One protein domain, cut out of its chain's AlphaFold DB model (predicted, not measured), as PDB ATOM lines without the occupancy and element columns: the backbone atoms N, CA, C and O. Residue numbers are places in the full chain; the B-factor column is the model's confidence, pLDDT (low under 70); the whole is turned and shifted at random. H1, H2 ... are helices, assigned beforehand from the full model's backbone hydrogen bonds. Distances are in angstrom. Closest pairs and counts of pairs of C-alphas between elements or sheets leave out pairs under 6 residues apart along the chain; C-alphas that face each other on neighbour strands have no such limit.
ATOM      1  N   PRO A  21      -4.378 -13.531 132.664       92.50
ATOM      2  CA  PRO A  21      -4.892 -12.780 131.531       92.50
ATOM      3  C   PRO A  21      -6.142 -13.455 130.961       92.50
ATOM      4  O   PRO A  21      -6.164 -14.661 130.709       92.50
ATOM      5  N   ASP A  22      -7.167 -12.653 130.700       96.12
ATOM      6  CA  ASP A  22      -8.377 -13.078 130.008       96.12
ATOM      7  C   ASP A  22      -8.364 -12.648 128.529       96.12
ATOM      8  O   ASP A  22      -7.418 -12.036 128.018       96.12
ATOM      9  N   ALA A  23      -9.426 -12.998 127.802       96.50
ATOM     10  CA  ALA A  23      -9.559 -12.640 126.391       96.50
ATOM     11  C   ALA A  23      -9.538 -11.115 126.166       96.50
ATOM     12  O   ALA A  23      -9.040 -10.646 125.140       96.50
ATOM     13  N   GLU A  24     -10.055 -10.349 127.126       96.44
ATOM     14  CA  GLU A  24     -10.114  -8.894 127.053       96.44
ATOM     15  C   GLU A  24      -8.726  -8.268 127.222       96.44
ATOM     16  O   GLU A  24      -8.336  -7.401 126.438       96.44
ATOM     17  N   TYR A  25      -7.929  -8.774 128.164       94.25
ATOM     18  CA  TYR A  25      -6.540  -8.375 128.357       94.25
ATOM     19  C   TYR A  25      -5.735  -8.530 127.063       94.25
ATOM     20  O   TYR A  25      -5.040  -7.603 126.634       94.25
ATOM     21  N   TYR A  26      -5.867  -9.670 126.381       95.12
ATOM     22  CA  TYR A  26      -5.173  -9.891 125.112       95.12
ATOM     23  C   TYR A  26      -5.657  -8.963 123.995       95.12
ATOM     24  O   TYR A  26      -4.837  -8.513 123.186       95.12
ATOM     25  N   ARG A  27      -6.952  -8.622 123.962       95.88
ATOM     26  CA  ARG A  27      -7.487  -7.618 123.031       95.88
ATOM     27  C   ARG A  27      -6.841  -6.254 123.268       95.88
ATOM     28  O   ARG A  27      -6.327  -5.657 122.322       95.88
ATOM     29  N   MET A  28      -6.779  -5.808 124.522       95.31
ATOM     30  CA  MET A  28      -6.135  -4.545 124.894       95.31
ATOM     31  C   MET A  28      -4.650  -4.517 124.510       95.31
ATOM     32  O   MET A  28      -4.173  -3.533 123.945       95.31
ATOM     33  N   VAL A  29      -3.910  -5.601 124.768       94.38
ATOM     34  CA  VAL A  29      -2.491  -5.709 124.386       94.38
ATOM     35  C   VAL A  29      -2.317  -5.606 122.868       94.38
ATOM     36  O   VAL A  29      -1.423  -4.895 122.401       94.38
ATOM     37  N   ALA A  30      -3.179  -6.265 122.088       94.44
ATOM     38  CA  ALA A  30      -3.135  -6.206 120.629       94.44
ATOM     39  C   ALA A  30      -3.390  -4.783 120.102       94.44
ATOM     40  O   ALA A  30      -2.657  -4.301 119.235       94.44
ATOM     41  N   GLU A  31      -4.379  -4.082 120.654       95.75
ATOM     42  CA  GLU A  31      -4.665  -2.686 120.311       95.75
ATOM     43  C   GLU A  31      -3.496  -1.761 120.660       95.75
ATOM     44  O   GLU A  31      -3.098  -0.918 119.848       95.75
ATOM     45  N   HIS A  32      -2.894  -1.954 121.836       93.12
ATOM     46  CA  HIS A  32      -1.738  -1.179 122.271       93.12
ATOM     47  C   HIS A  32      -0.530  -1.402 121.353       93.12
ATOM     48  O   HIS A  32       0.154  -0.449 120.972       93.12
ATOM     49  N   TRP A  33      -0.302  -2.647 120.928       89.31
ATOM     50  CA  TRP A  33       0.742  -2.988 119.966       89.31
ATOM     51  C   TRP A  33       0.507  -2.340 118.598       89.31
ATOM     52  O   TRP A  33       1.431  -1.766 118.018       89.31
ATOM     53  N   ILE A  34      -0.731  -2.370 118.094       90.94
ATOM     54  CA  ILE A  34      -1.104  -1.698 116.843       90.94
ATOM     55  C   ILE A  34      -0.831  -0.197 116.951       90.94
ATOM     56  O   ILE A  34      -0.223   0.377 116.046       90.94
ATOM     57  N   LEU A  35      -1.235   0.444 118.049       92.19
ATOM     58  CA  LEU A  35      -0.978   1.864 118.274       92.19
ATOM     59  C   LEU A  35       0.527   2.164 118.301       92.19
ATOM     60  O   LEU A  35       0.987   3.043 117.573       92.19
ATOM     61  N   ALA A  36       1.304   1.401 119.070       89.94
ATOM     62  CA  ALA A  36       2.754   1.558 119.149       89.94
ATOM     63  C   ALA A  36       3.429   1.397 117.776       89.94
ATOM     64  O   ALA A  36       4.304   2.185 117.428       89.94
ATOM     65  N   SER A  37       2.975   0.436 116.962       84.75
ATOM     66  CA  SER A  37       3.487   0.212 115.601       84.75
ATOM     67  C   SER A  37       3.207   1.369 114.635       84.75
ATOM     68  O   SER A  37       3.952   1.565 113.678       84.75
ATOM     69  N   LYS A  38       2.143   2.144 114.884       86.94
ATOM     70  CA  LYS A  38       1.802   3.343 114.106       86.94
ATOM     71  C   LYS A  38       2.600   4.557 114.569       86.94
ATOM     72  O   LYS A  38       3.006   5.366 113.744       86.94
ATOM     73  N   LEU A  39       2.795   4.695 115.881       89.12
ATOM     74  CA  LEU A  39       3.545   5.806 116.477       89.12
ATOM     75  C   LEU A  39       5.047   5.694 116.213       89.12
ATOM     76  O   LEU A  39       5.725   6.701 116.038       89.12
ATOM     77  N   TYR A  40       5.561   4.469 116.183       80.56
ATOM     78  CA  TYR A  40       6.942   4.176 115.859       80.56
ATOM     79  C   TYR A  40       6.965   3.270 114.637       80.56
ATOM     80  O   TYR A  40       6.741   2.064 114.749       80.56
ATOM     81  N   GLU A  41       7.249   3.851 113.468       69.50
ATOM     82  CA  GLU A  41       7.477   3.087 112.245       69.50
ATOM     83  C   GLU A  41       8.746   2.251 112.439       69.50
ATOM     84  O   GLU A  41       9.879   2.673 112.190       69.50
ATOM     85  N   LYS A  42       8.560   1.047 112.983       64.06
ATOM     86  CA  LYS A  42       9.647   0.116 113.224       64.06
ATOM     87  C   LYS A  42      10.172  -0.269 111.848       64.06
ATOM     88  O   LYS A  42       9.542  -1.050 111.137       64.06
ATOM     89  N   LYS A  43      11.348   0.247 111.479       64.06
ATOM     90  CA  LYS A  43      12.155  -0.277 110.370       64.06
ATOM     91  C   LYS A  43      12.674  -1.667 110.752       64.06
ATOM     92  O   LYS A  43      13.872  -1.881 110.869       64.06
ATOM     93  N   CYS A  44      11.771  -2.608 111.018       60.38
ATOM     94  CA  CYS A  44      12.104  -4.018 111.044       60.38
ATOM     95  C   CYS A  44      12.345  -4.394 109.581       60.38
ATOM     96  O   CYS A  44      11.388  -4.362 108.799       60.38
ATOM     97  N   PRO A  45      13.592  -4.683 109.170       62.00
ATOM     98  CA  PRO A  45      13.832  -5.160 107.822       62.00
ATOM     99  C   PRO A  45      12.953  -6.392 107.608       62.00
ATOM    100  O   PRO A  45      13.005  -7.351 108.377       62.00
ATOM    101  N   ARG A  46      12.084  -6.341 106.594       58.41
ATOM    102  CA  ARG A  46      11.321  -7.512 106.162       58.41
ATOM    103  C   ARG A  46      12.331  -8.476 105.542       58.41
ATOM    104  O   ARG A  46      12.714  -8.303 104.391       58.41
ATOM    105  N   GLY A  47      12.827  -9.414 106.345       60.44
ATOM    106  CA  GLY A  47      13.926 -10.307 105.996       60.44
ATOM    107  C   GLY A  47      14.130 -11.397 107.048       60.44
ATOM    108  O   GLY A  47      13.798 -11.222 108.216       60.44
ATOM    109  N   ILE A  48      14.609 -12.545 106.578       58.75
ATOM    110  CA  ILE A  48      14.598 -13.849 107.246       58.75
ATOM    111  C   ILE A  48      15.488 -13.815 108.496       58.75
ATOM    112  O   ILE A  48      16.690 -13.580 108.401       58.75
ATOM    113  N   PHE A  49      14.899 -14.075 109.666       61.94
ATOM    114  CA  PHE A  49      15.661 -14.480 110.846       61.94
ATOM    115  C   PHE A  49      16.554 -15.655 110.434       61.94
ATOM    116  O   PHE A  49      16.024 -16.642 109.928       61.94
ATOM    117  N   LYS A  50      17.881 -15.545 110.620       64.62
ATOM    118  CA  LYS A  50      18.866 -16.591 110.252       64.62
ATOM    119  C   LYS A  50      18.402 -17.991 110.683       64.62
ATOM    120  O   LYS A  50      18.651 -18.957 109.972       64.62
ATOM    121  N   TYR A  51      17.660 -18.056 111.787       65.69
ATOM    122  CA  TYR A  51      16.995 -19.246 112.292       65.69
ATOM    123  C   TYR A  51      15.520 -18.944 112.540       65.69
ATOM    124  O   TYR A  51      15.164 -17.920 113.128       65.69
ATOM    125  N   ARG A  52      14.652 -19.846 112.097       63.84
ATOM    126  CA  ARG A  52      13.203 -19.791 112.306       63.84
ATOM    127  C   ARG A  52      12.813 -20.226 113.713       63.84
ATOM    128  O   ARG A  52      11.725 -19.878 114.165       63.84
ATOM    129  N   THR A  53      13.667 -20.984 114.400       76.56
ATOM    130  CA  THR A  53      13.405 -21.479 115.756       76.56
ATOM    131  C   THR A  53      14.616 -21.328 116.672       76.56
ATOM    132  O   THR A  53      15.757 -21.303 116.223       76.56
ATOM    133  N   VAL A  54      14.358 -21.278 117.982       73.00
ATOM    134  CA  VAL A  54      15.413 -21.287 119.013       73.00
ATOM    135  C   VAL A  54      16.256 -22.563 118.930       73.00
ATOM    136  O   VAL A  54      17.457 -22.524 119.160       73.00
ATOM    137  N   LYS A  55      15.643 -23.686 118.532       78.06
ATOM    138  CA  LYS A  55      16.344 -24.951 118.304       78.06
ATOM    139  C   LYS A  55      17.379 -24.836 117.178       78.06
ATOM    140  O   LYS A  55      18.527 -25.194 117.386       78.06
ATOM    141  N   GLU A  56      16.996 -24.269 116.034       78.19
ATOM    142  CA  GLU A  56      17.920 -24.039 114.909       78.19
ATOM    143  C   GLU A  56      19.097 -23.124 115.280       78.19
ATOM    144  O   GLU A  56      20.175 -23.277 114.721       78.19
ATOM    145  N   ALA A  57      18.911 -22.189 116.216       77.31
ATOM    146  CA  ALA A  57      20.000 -21.344 116.703       77.31
ATOM    147  C   ALA A  57      20.962 -22.095 117.640       77.31
ATOM    148  O   ALA A  57      22.148 -21.780 117.664       77.31
ATOM    149  N   ASN A  58      20.460 -23.073 118.400       76.44
ATOM    150  CA  ASN A  58      21.270 -23.878 119.316       76.44
ATOM    151  C   ASN A  58      22.065 -24.979 118.605       76.44
ATOM    152  O   ASN A  58      23.126 -25.343 119.093       76.44
ATOM    153  N   ASP A  59      21.564 -25.504 117.486       78.06
ATOM    154  CA  ASP A  59      22.231 -26.575 116.733       78.06
ATOM    155  C   ASP A  59      23.430 -26.061 115.884       78.06
ATOM    156  O   ASP A  59      24.200 -26.869 115.372       78.06
ATOM    157  N   ASP A  60      23.601 -24.737 115.725       74.12
ATOM    158  CA  ASP A  60      24.690 -24.086 114.954       74.12
ATOM    159  C   ASP A  60      25.887 -23.632 115.826       74.12
ATOM    160  O   ASP A  60      26.809 -22.995 115.313       74.12
TER     161      ASP A  60
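What this domain is: This is residues 21 to 60 of the 61 residues of an uncharacterized protein of Deltaproteobacteria bacterium (UniProt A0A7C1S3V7). A long helix, H1, and a short one, H2, stand at the two arms of a wide, open U, with the long link of residues 40 to 53 sweeping round between them and the middle empty. The printed part has 40 residues with two named helices, H1 then H2, and no named strand; the class is all helix. It is extended, with a radius of gyration of the C-alphas of 15.2 A, and flat, spanning 39 by 27 by 9 A.

How they stand to each other: H1, residues 23 to 39, and H2, residues 54 to 58, are apart. In both helices every O i to N i+4 pair is within hydrogen-bond range. Residues 21 to 50 and 52 to 59 stand free.

Where its parts are: H1 begins at C-alpha 23 (-9.559, -12.640, 126.391) and measures 24.7 A to C-alpha 39 (3.545, 5.806, 116.477). H2 measures 6.4 A and ends at C-alpha 58 (21.270, -23.878, 119.316).

The domain as a whole: The two C-alphas farthest apart, those of Glu 24 and Asp 60, are 39.9 A apart. The printed part has no cut. The link from H1 to H2, 14 residues, is long. The mean pLDDT of the printed part is 80.2; residues 41 to 52 are under 70.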